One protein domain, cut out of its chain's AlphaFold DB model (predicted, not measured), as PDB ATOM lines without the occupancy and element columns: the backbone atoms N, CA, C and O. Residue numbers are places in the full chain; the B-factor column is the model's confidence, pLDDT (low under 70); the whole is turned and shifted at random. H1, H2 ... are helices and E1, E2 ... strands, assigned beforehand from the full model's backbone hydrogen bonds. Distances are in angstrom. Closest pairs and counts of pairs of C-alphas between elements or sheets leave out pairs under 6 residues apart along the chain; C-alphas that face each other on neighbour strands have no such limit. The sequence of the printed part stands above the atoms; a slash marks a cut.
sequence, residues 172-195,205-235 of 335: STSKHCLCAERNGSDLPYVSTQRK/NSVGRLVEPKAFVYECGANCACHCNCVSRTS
ATOM      1  N   SER A 172     167.781 167.468 185.470       87.69
ATOM      2  CA  SER A 172     167.480 166.043 185.276       87.69
ATOM      3  C   SER A 172     168.698 165.138 185.449       87.69
ATOM      4  O   SER A 172     168.539 163.929 185.607       87.69
ATOM      5  N   THR A 173     169.917 165.690 185.440       83.50
ATOM      6  CA  THR A 173     171.143 164.898 185.603       83.50
ATOM      7  C   THR A 173     171.581 164.757 187.058       83.50
ATOM      8  O   THR A 173     172.460 163.947 187.343       83.50
ATOM      9  N   SER A 174     171.013 165.542 187.980       86.00
ATOM     10  CA  SER A 174     171.369 165.509 189.401       86.00
ATOM     11  C   SER A 174     170.279 164.834 190.223       86.00
ATOM     12  O   SER A 174     169.109 165.187 190.125       86.00
ATOM     13  N   LYS A 175     170.681 163.905 191.097       85.44
ATOM     14  CA  LYS A 175     169.792 163.297 192.100       85.44
ATOM     15  C   LYS A 175     169.581 164.175 193.340       85.44
ATOM     16  O   LYS A 175     168.715 163.869 194.145       85.44
ATOM     17  N   HIS A 176     170.369 165.240 193.491       89.94
ATOM     18  CA  HIS A 176     170.373 166.128 194.661       89.94
ATOM     19  C   HIS A 176     170.026 167.566 194.258       89.94
ATOM     20  O   HIS A 176     170.641 168.531 194.699       89.94
ATOM     21  N   CYS A 177     169.089 167.719 193.319       92.62
ATOM     22  CA  CYS A 177     168.667 169.029 192.849       92.62
ATOM     23  C   CYS A 177     167.664 169.655 193.826       92.62
ATOM     24  O   CYS A 177     166.540 169.170 193.946       92.62
ATOM     25  N   LEU A 178     168.013 170.803 194.415       91.12
ATOM     26  CA  LEU A 178     167.110 171.570 195.283       91.12
ATOM     27  C   LEU A 178     165.767 171.910 194.607       91.12
ATOM     28  O   LEU A 178     164.717 171.920 195.246       91.12
ATOM     29  N   CYS A 179     165.769 172.174 193.298       88.94
ATOM     30  CA  CYS A 179     164.535 172.448 192.559       88.94
ATOM     31  C   CYS A 179     163.664 171.192 192.411       88.94
ATOM     32  O   CYS A 179     162.442 171.303 192.428       88.94
ATOM     33  N   ALA A 180     164.262 170.001 192.306       91.19
ATOM     34  CA  ALA A 180     163.507 168.749 192.325       91.19
ATOM     35  C   ALA A 180     162.929 168.486 193.722       91.19
ATOM     36  O   ALA A 180     161.750 168.172 193.840       91.19
ATOM     37  N   GLU A 181     163.706 168.714 194.788       90.94
ATOM     38  CA  GLU A 181     163.235 168.597 196.177       90.94
ATOM     39  C   GLU A 181     161.994 169.462 196.440       90.94
ATOM     40  O   GLU A 181     161.001 168.959 196.964       90.94
ATOM     41  N   ARG A 182     161.985 170.716 195.964       86.75
ATOM     42  CA  ARG A 182     160.813 171.612 196.049       86.75
ATOM     43  C   ARG A 182     159.563 171.085 195.344       86.75
ATOM     44  O   ARG A 182     158.459 171.481 195.691       86.75
ATOM     45  N   ASN A 183     159.725 170.206 194.360       82.94
ATOM     46  CA  ASN A 183     158.625 169.588 193.624       82.94
ATOM     47  C   ASN A 183     158.252 168.187 194.153       82.94
ATOM     48  O   ASN A 183     157.491 167.483 193.483       82.94
ATOM     49  N   GLY A 184     158.754 167.787 195.329       87.00
ATOM     50  CA  GLY A 184     158.538 166.454 195.903       87.00
ATOM     51  C   GLY A 184     159.594 165.433 195.476       87.00
ATOM     52  O   GLY A 184     159.266 164.278 195.247       87.00
ATOM     53  N   SER A 185     160.846 165.873 195.333       87.62
ATOM     54  CA  SER A 185     162.014 165.087 194.890       87.62
ATOM     55  C   SER A 185     162.035 164.668 193.415       87.62
ATOM     56  O   SER A 185     163.072 164.198 192.952       87.62
ATOM     57  N   ASP A 186     160.971 164.932 192.657       88.50
ATOM     58  CA  ASP A 186     160.901 164.695 191.215       88.50
ATOM     59  C   ASP A 186     160.741 165.998 190.428       88.50
ATOM     60  O   ASP A 186     160.047 166.932 190.841       88.50
ATOM     61  N   LEU A 187     161.348 166.056 189.240       89.00
ATOM     62  CA  LEU A 187     161.134 167.180 188.337       89.00
ATOM     63  C   LEU A 187     159.717 167.144 187.744       89.00
ATOM     64  O   LEU A 187     159.246 166.089 187.324       89.00
ATOM     65  N   PRO A 188     159.052 168.304 187.630       83.50
ATOM     66  CA  PRO A 188     157.685 168.384 187.116       83.50
ATOM     67  C   PRO A 188     157.609 168.147 185.599       83.50
ATOM     68  O   PRO A 188     156.547 167.814 185.077       83.50
ATOM     69  N   TYR A 189     158.730 168.287 184.886       86.56
ATOM     70  CA  TYR A 189     158.793 168.164 183.433       86.56
ATOM     71  C   TYR A 189     159.672 167.003 182.982       86.56
ATOM     72  O   TYR A 189     160.755 166.770 183.518       86.56
ATOM     73  N   VAL A 190     159.257 166.360 181.893       84.75
ATOM     74  CA  VAL A 190     160.074 165.418 181.125       84.75
ATOM     75  C   VAL A 190     160.574 166.061 179.840       84.75
ATOM     76  O   VAL A 190     159.827 166.728 179.124       84.75
ATOM     77  N   SER A 191     161.840 165.815 179.508       78.00
ATOM     78  CA  SER A 191     162.422 166.214 178.227       78.00
ATOM     79  C   SER A 191     162.165 165.126 177.191       78.00
ATOM     80  O   SER A 191     162.672 164.009 177.309       78.00
ATOM     81  N   THR A 192     161.397 165.427 176.142       63.81
ATOM     82  CA  THR A 192     161.371 164.549 174.969       63.81
ATOM     83  C   THR A 192     162.536 164.919 174.063       63.81
ATOM     84  O   THR A 192     162.442 165.851 173.262       63.81
ATOM     85  N   GLN A 193     163.642 164.183 174.153       54.62
ATOM     86  CA  GLN A 193     164.606 164.181 173.060       54.62
ATOM     87  C   GLN A 193     163.926 163.519 171.859       54.62
ATOM     88  O   GLN A 193     163.708 162.306 171.850       54.62
ATOM     89  N   ARG A 194     163.566 164.294 170.831       46.62
ATOM     90  CA  ARG A 194     163.223 163.696 169.537       46.62
ATOM     91  C   ARG A 194     164.494 163.016 169.026       46.62
ATOM     92  O   ARG A 194     165.391 163.689 168.531       46.62
ATOM     93  N   LYS A 195     164.577 161.685 169.139       36.41
ATOM     94  CA  LYS A 195     165.528 160.865 168.376       36.41
ATOM     95  C   LYS A 195     165.123 160.915 166.898       36.41
ATOM     96  O   LYS A 195     164.636 159.929 166.362       36.41
ATOM     97  N   ASN A 205     165.858 172.084 170.256       47.16
ATOM     98  CA  ASN A 205     165.349 172.506 171.552       47.16
ATOM     99  C   ASN A 205     164.522 171.348 172.118       47.16
ATOM    100  O   ASN A 205     163.501 170.966 171.545       47.16
ATOM    101  N   SER A 206     164.981 170.759 173.219       55.88
ATOM    102  CA  SER A 206     164.172 169.845 174.018       55.88
ATOM    103  C   SER A 206     162.917 170.581 174.476       55.88
ATOM    104  O   SER A 206     163.018 171.565 175.204       55.88
ATOM    105  N   VAL A 207     161.745 170.118 174.043       67.38
ATOM    106  CA  VAL A 207     160.464 170.634 174.536       67.38
ATOM    107  C   VAL A 207     160.121 169.848 175.794       67.38
ATOM    108  O   VAL A 207     159.950 168.627 175.734       67.38
ATOM    109  N   GLY A 208     160.088 170.534 176.935       78.19
ATOM    110  CA  GLY A 208     159.625 169.935 178.178       78.19
ATOM    111  C   GLY A 208     158.114 169.737 178.152       78.19
ATOM    112  O   GLY A 208     157.378 170.555 177.597       78.19
ATOM    113  N   ARG A 209     157.651 168.635 178.736       82.12
ATOM    114  CA  ARG A 209     156.226 168.371 178.950       82.12
ATOM    115  C   ARG A 209     155.977 168.130 180.423       82.12
ATOM    116  O   ARG A 209     156.736 167.392 181.047       82.12
ATOM    117  N   LEU A 210     154.938 168.753 180.956       81.75
ATOM    118  CA  LEU A 210     154.474 168.541 182.316       81.75
ATOM    119  C   LEU A 210     154.026 167.083 182.448       81.75
ATOM    120  O   LEU A 210     153.241 166.599 181.630       81.75
ATOM    121  N   VAL A 211     154.582 166.376 183.429       79.50
ATOM    122  CA  VAL A 211     154.300 164.949 183.649       79.50
ATOM    123  C   VAL A 211     152.861 164.760 184.097       79.50
ATOM    124  O   VAL A 211     152.140 163.916 183.570       79.50
ATOM    125  N   GLU A 212     152.463 165.574 185.062       71.19
ATOM    126  CA  GLU A 212     151.144 165.577 185.660       71.19
ATOM    127  C   GLU A 212     150.871 166.956 186.261       71.19
ATOM    128  O   GLU A 212     151.809 167.716 186.535       71.19
ATOM    129  N   PRO A 213     149.604 167.300 186.486       68.56
ATOM    130  CA  PRO A 213     149.286 168.576 187.082       68.56
ATOM    131  C   PRO A 213     149.586 168.633 188.571       68.56
ATOM    132  O   PRO A 213     149.295 167.700 189.316       68.56
ATOM    133  N   LYS A 214     150.083 169.787 189.009       66.94
ATOM    134  CA  LYS A 214     150.397 170.083 190.407       66.94
ATOM    135  C   LYS A 214     149.758 171.414 190.791       66.94
ATOM    136  O   LYS A 214     149.661 172.298 189.947       66.94
ATOM    137  N   ALA A 215     149.372 171.577 192.062       66.19
ATOM    138  CA  ALA A 215     148.909 172.881 192.561       66.19
ATOM    139  C   ALA A 215     149.942 173.979 192.299       66.19
ATOM    140  O   ALA A 215     149.593 175.089 191.906       66.19
ATOM    141  N   PHE A 216     151.213 173.629 192.487       70.56
ATOM    142  CA  PHE A 216     152.345 174.485 192.202       70.56
ATOM    143  C   PHE A 216     153.450 173.681 191.546       70.56
ATOM    144  O   PHE A 216     153.722 172.535 191.913       70.56
ATOM    145  N   VAL A 217     154.120 174.327 190.609       80.50
ATOM    146  CA  VAL A 217     155.373 173.876 190.032       80.50
ATOM    147  C   VAL A 217     156.437 174.911 190.356       80.50
ATOM    148  O   VAL A 217     156.272 176.098 190.069       80.50
ATOM    149  N   TYR A 218     157.537 174.443 190.938       82.75
ATOM    150  CA  TYR A 218     158.711 175.264 191.204       82.75
ATOM    151  C   TYR A 218     159.702 175.106 190.058       82.75
ATOM    152  O   TYR A 218     160.309 174.046 189.888       82.75
ATOM    153  N   GLU A 219     159.874 176.153 189.263       88.06
ATOM    154  CA  GLU A 219     160.873 176.175 188.203       88.06
ATOM    155  C   GLU A 219     162.230 176.688 188.694       88.06
ATOM    156  O   GLU A 219     162.349 177.343 189.731       88.06
ATOM    157  N   CYS A 220     163.280 176.412 187.921       88.19
ATOM    158  CA  CYS A 220     164.583 177.012 188.175       88.19
ATOM    159  C   CYS A 220     164.518 178.524 187.946       88.19
ATOM    160  O   CYS A 220     164.112 178.978 186.875       88.19
ATOM    161  N   GLY A 221     164.966 179.288 188.941       86.25
ATOM    162  CA  GLY A 221     165.005 180.747 188.914       86.25
ATOM    163  C   GLY A 221     166.339 181.341 188.469       86.25
ATOM    164  O   GLY A 221     167.235 180.635 187.997       86.25
ATOM    165  N   ALA A 222     166.484 182.659 188.609       84.94
ATOM    166  CA  ALA A 222     167.713 183.375 188.246       84.94
ATOM    167  C   ALA A 222     168.933 182.936 189.083       84.94
ATOM    168  O   ALA A 222     170.054 182.948 188.589       84.94
ATOM    169  N   ASN A 223     168.702 182.463 190.313       87.38
ATOM    170  CA  ASN A 223     169.751 181.999 191.227       87.38
ATOM    171  C   ASN A 223     170.204 180.548 190.988       87.38
ATOM    172  O   ASN A 223     171.006 180.022 191.753       87.38
ATOM    173  N   CYS A 224     169.659 179.859 189.983       89.94
ATOM    174  CA  CYS A 224     170.061 178.490 189.659       89.94
ATOM    175  C   CYS A 224     171.258 178.483 188.702       89.94
ATOM    176  O   CYS A 224     171.198 179.116 187.649       89.94
ATOM    177  N   ALA A 225     172.281 177.683 189.007       92.25
ATOM    178  CA  ALA A 225     173.472 177.509 188.170       92.25
ATOM    179  C   ALA A 225     173.215 176.727 186.866       92.25
ATOM    180  O   ALA A 225     174.036 176.759 185.950       92.25
ATOM    181  N   CYS A 226     172.076 176.032 186.757       89.69
ATOM    182  CA  CYS A 226     171.737 175.243 185.574       89.69
ATOM    183  C   CYS A 226     171.501 176.128 184.339       89.69
ATOM    184  O   CYS A 226     170.995 177.252 184.442       89.69
ATOM    185  N   HIS A 227     171.770 175.577 183.154       89.31
ATOM    186  CA  HIS A 227     171.667 176.292 181.881       89.31
ATOM    187  C   HIS A 227     170.246 176.825 181.619       89.31
ATOM    188  O   HIS A 227     169.252 176.267 182.088       89.31
ATOM    189  N   CYS A 228     170.113 177.852 180.771       85.06
ATOM    190  CA  CYS A 228     168.809 178.389 180.346       85.06
ATOM    191  C   CYS A 228     167.926 177.379 179.583       85.06
ATOM    192  O   CYS A 228     166.731 177.598 179.429       85.06
ATOM    193  N   ASN A 229     168.502 176.246 179.164       83.94
ATOM    194  CA  ASN A 229     167.801 175.156 178.479       83.94
ATOM    195  C   ASN A 229     167.398 174.026 179.435       83.94
ATOM    196  O   ASN A 229     166.922 172.993 178.970       83.94
ATOM    197  N   CYS A 230     167.612 174.207 180.742       86.69
ATOM    198  CA  CYS A 230     167.246 173.229 181.752       86.69
ATOM    199  C   CYS A 230     165.770 172.837 181.603       86.69
ATOM    200  O   CYS A 230     164.906 173.704 181.447       86.69
ATOM    201  N   VAL A 231     165.466 171.542 181.698       87.75
ATOM    202  CA  VAL A 231     164.083 171.041 181.635       87.75
ATOM    203  C   VAL A 231     163.192 171.670 182.717       87.75
ATOM    204  O   VAL A 231     162.003 171.883 182.510       87.75
ATOM    205  N   SER A 232     163.774 172.067 183.849       88.19
ATOM    206  CA  SER A 232     163.069 172.761 184.929       88.19
ATOM    207  C   SER A 232     162.858 174.264 184.672       88.19
ATOM    208  O   SER A 232     162.421 174.971 185.573       88.19
ATOM    209  N   ARG A 233     163.184 174.761 183.472       87.06
ATOM    210  CA  ARG A 233     162.869 176.111 182.966       87.06
ATOM    211  C   ARG A 233     161.888 176.058 181.791       87.06
ATOM    212  O   ARG A 233     161.877 176.975 180.975       87.06
ATOM    213  N   THR A 234     161.135 174.966 181.633       85.69
ATOM    214  CA  THR A 234     160.305 174.707 180.443       85.69
ATOM    215  C   THR A 234     159.380 175.877 180.110       85.69
ATOM    216  O   THR A 234     159.307 176.256 178.938       85.69
ATOM    217  N   SER A 235     158.750 176.505 181.111       83.19
ATOM    218  CA  SER A 235     157.846 177.635 180.882       83.19
ATOM    219  C   SER A 235     158.511 178.943 180.486       83.19
ATOM    220  O   SER A 235     157.903 179.775 179.820       83.19
TER     221      SER A 235
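What this domain is: This is residues 172 to 195 and 205 to 235 of the 335 residues of the protein "Histone-lysine N-methyltransferase, H3 lysine-9 specific SUVH4" of Dichanthelium oligosanthes (UniProt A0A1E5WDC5). Mostly loops, with little regular structure: helix H2 packs beside a short antiparallel ribbon of E1 and E2, with helix H1 farther off. Of 55 printed residues, 18 are in H1, E1, E2 and H2, in chain order, a mixed class. The whole is compact, radius of gyration of the C-alphas 10.7 A, spanning 30 by 26 by 20 A.

How they stand to each other: E1, residues 189 to 192, and E2, residues 207 to 210, are antiparallel, with N 190 and O 209 within hydrogen-bond range, 2.9 A. The closest C-alphas of E2 and H2, residues 231 to 235, are 208 and 234, 5.3 A. H1, residues 178 to 182, and H2 are close but not clearly touching. H1's O i to N i+4 pair is within range; H2 has 0 of 1, and 1 of 2 O i to N i+3.

Where its parts are: E2 is 10.0 A from first to last C-alpha. H1 begins at C-alpha (167.110, 171.570, 195.283); H2 ends at (157.846, 177.635, 180.882).

The domain as a whole: Residues 196 to 204 are cut out; C-alphas 195 and 205 are 12.1 A apart. The E2 to H2 link is long. Ten residues have pLDDT under 70.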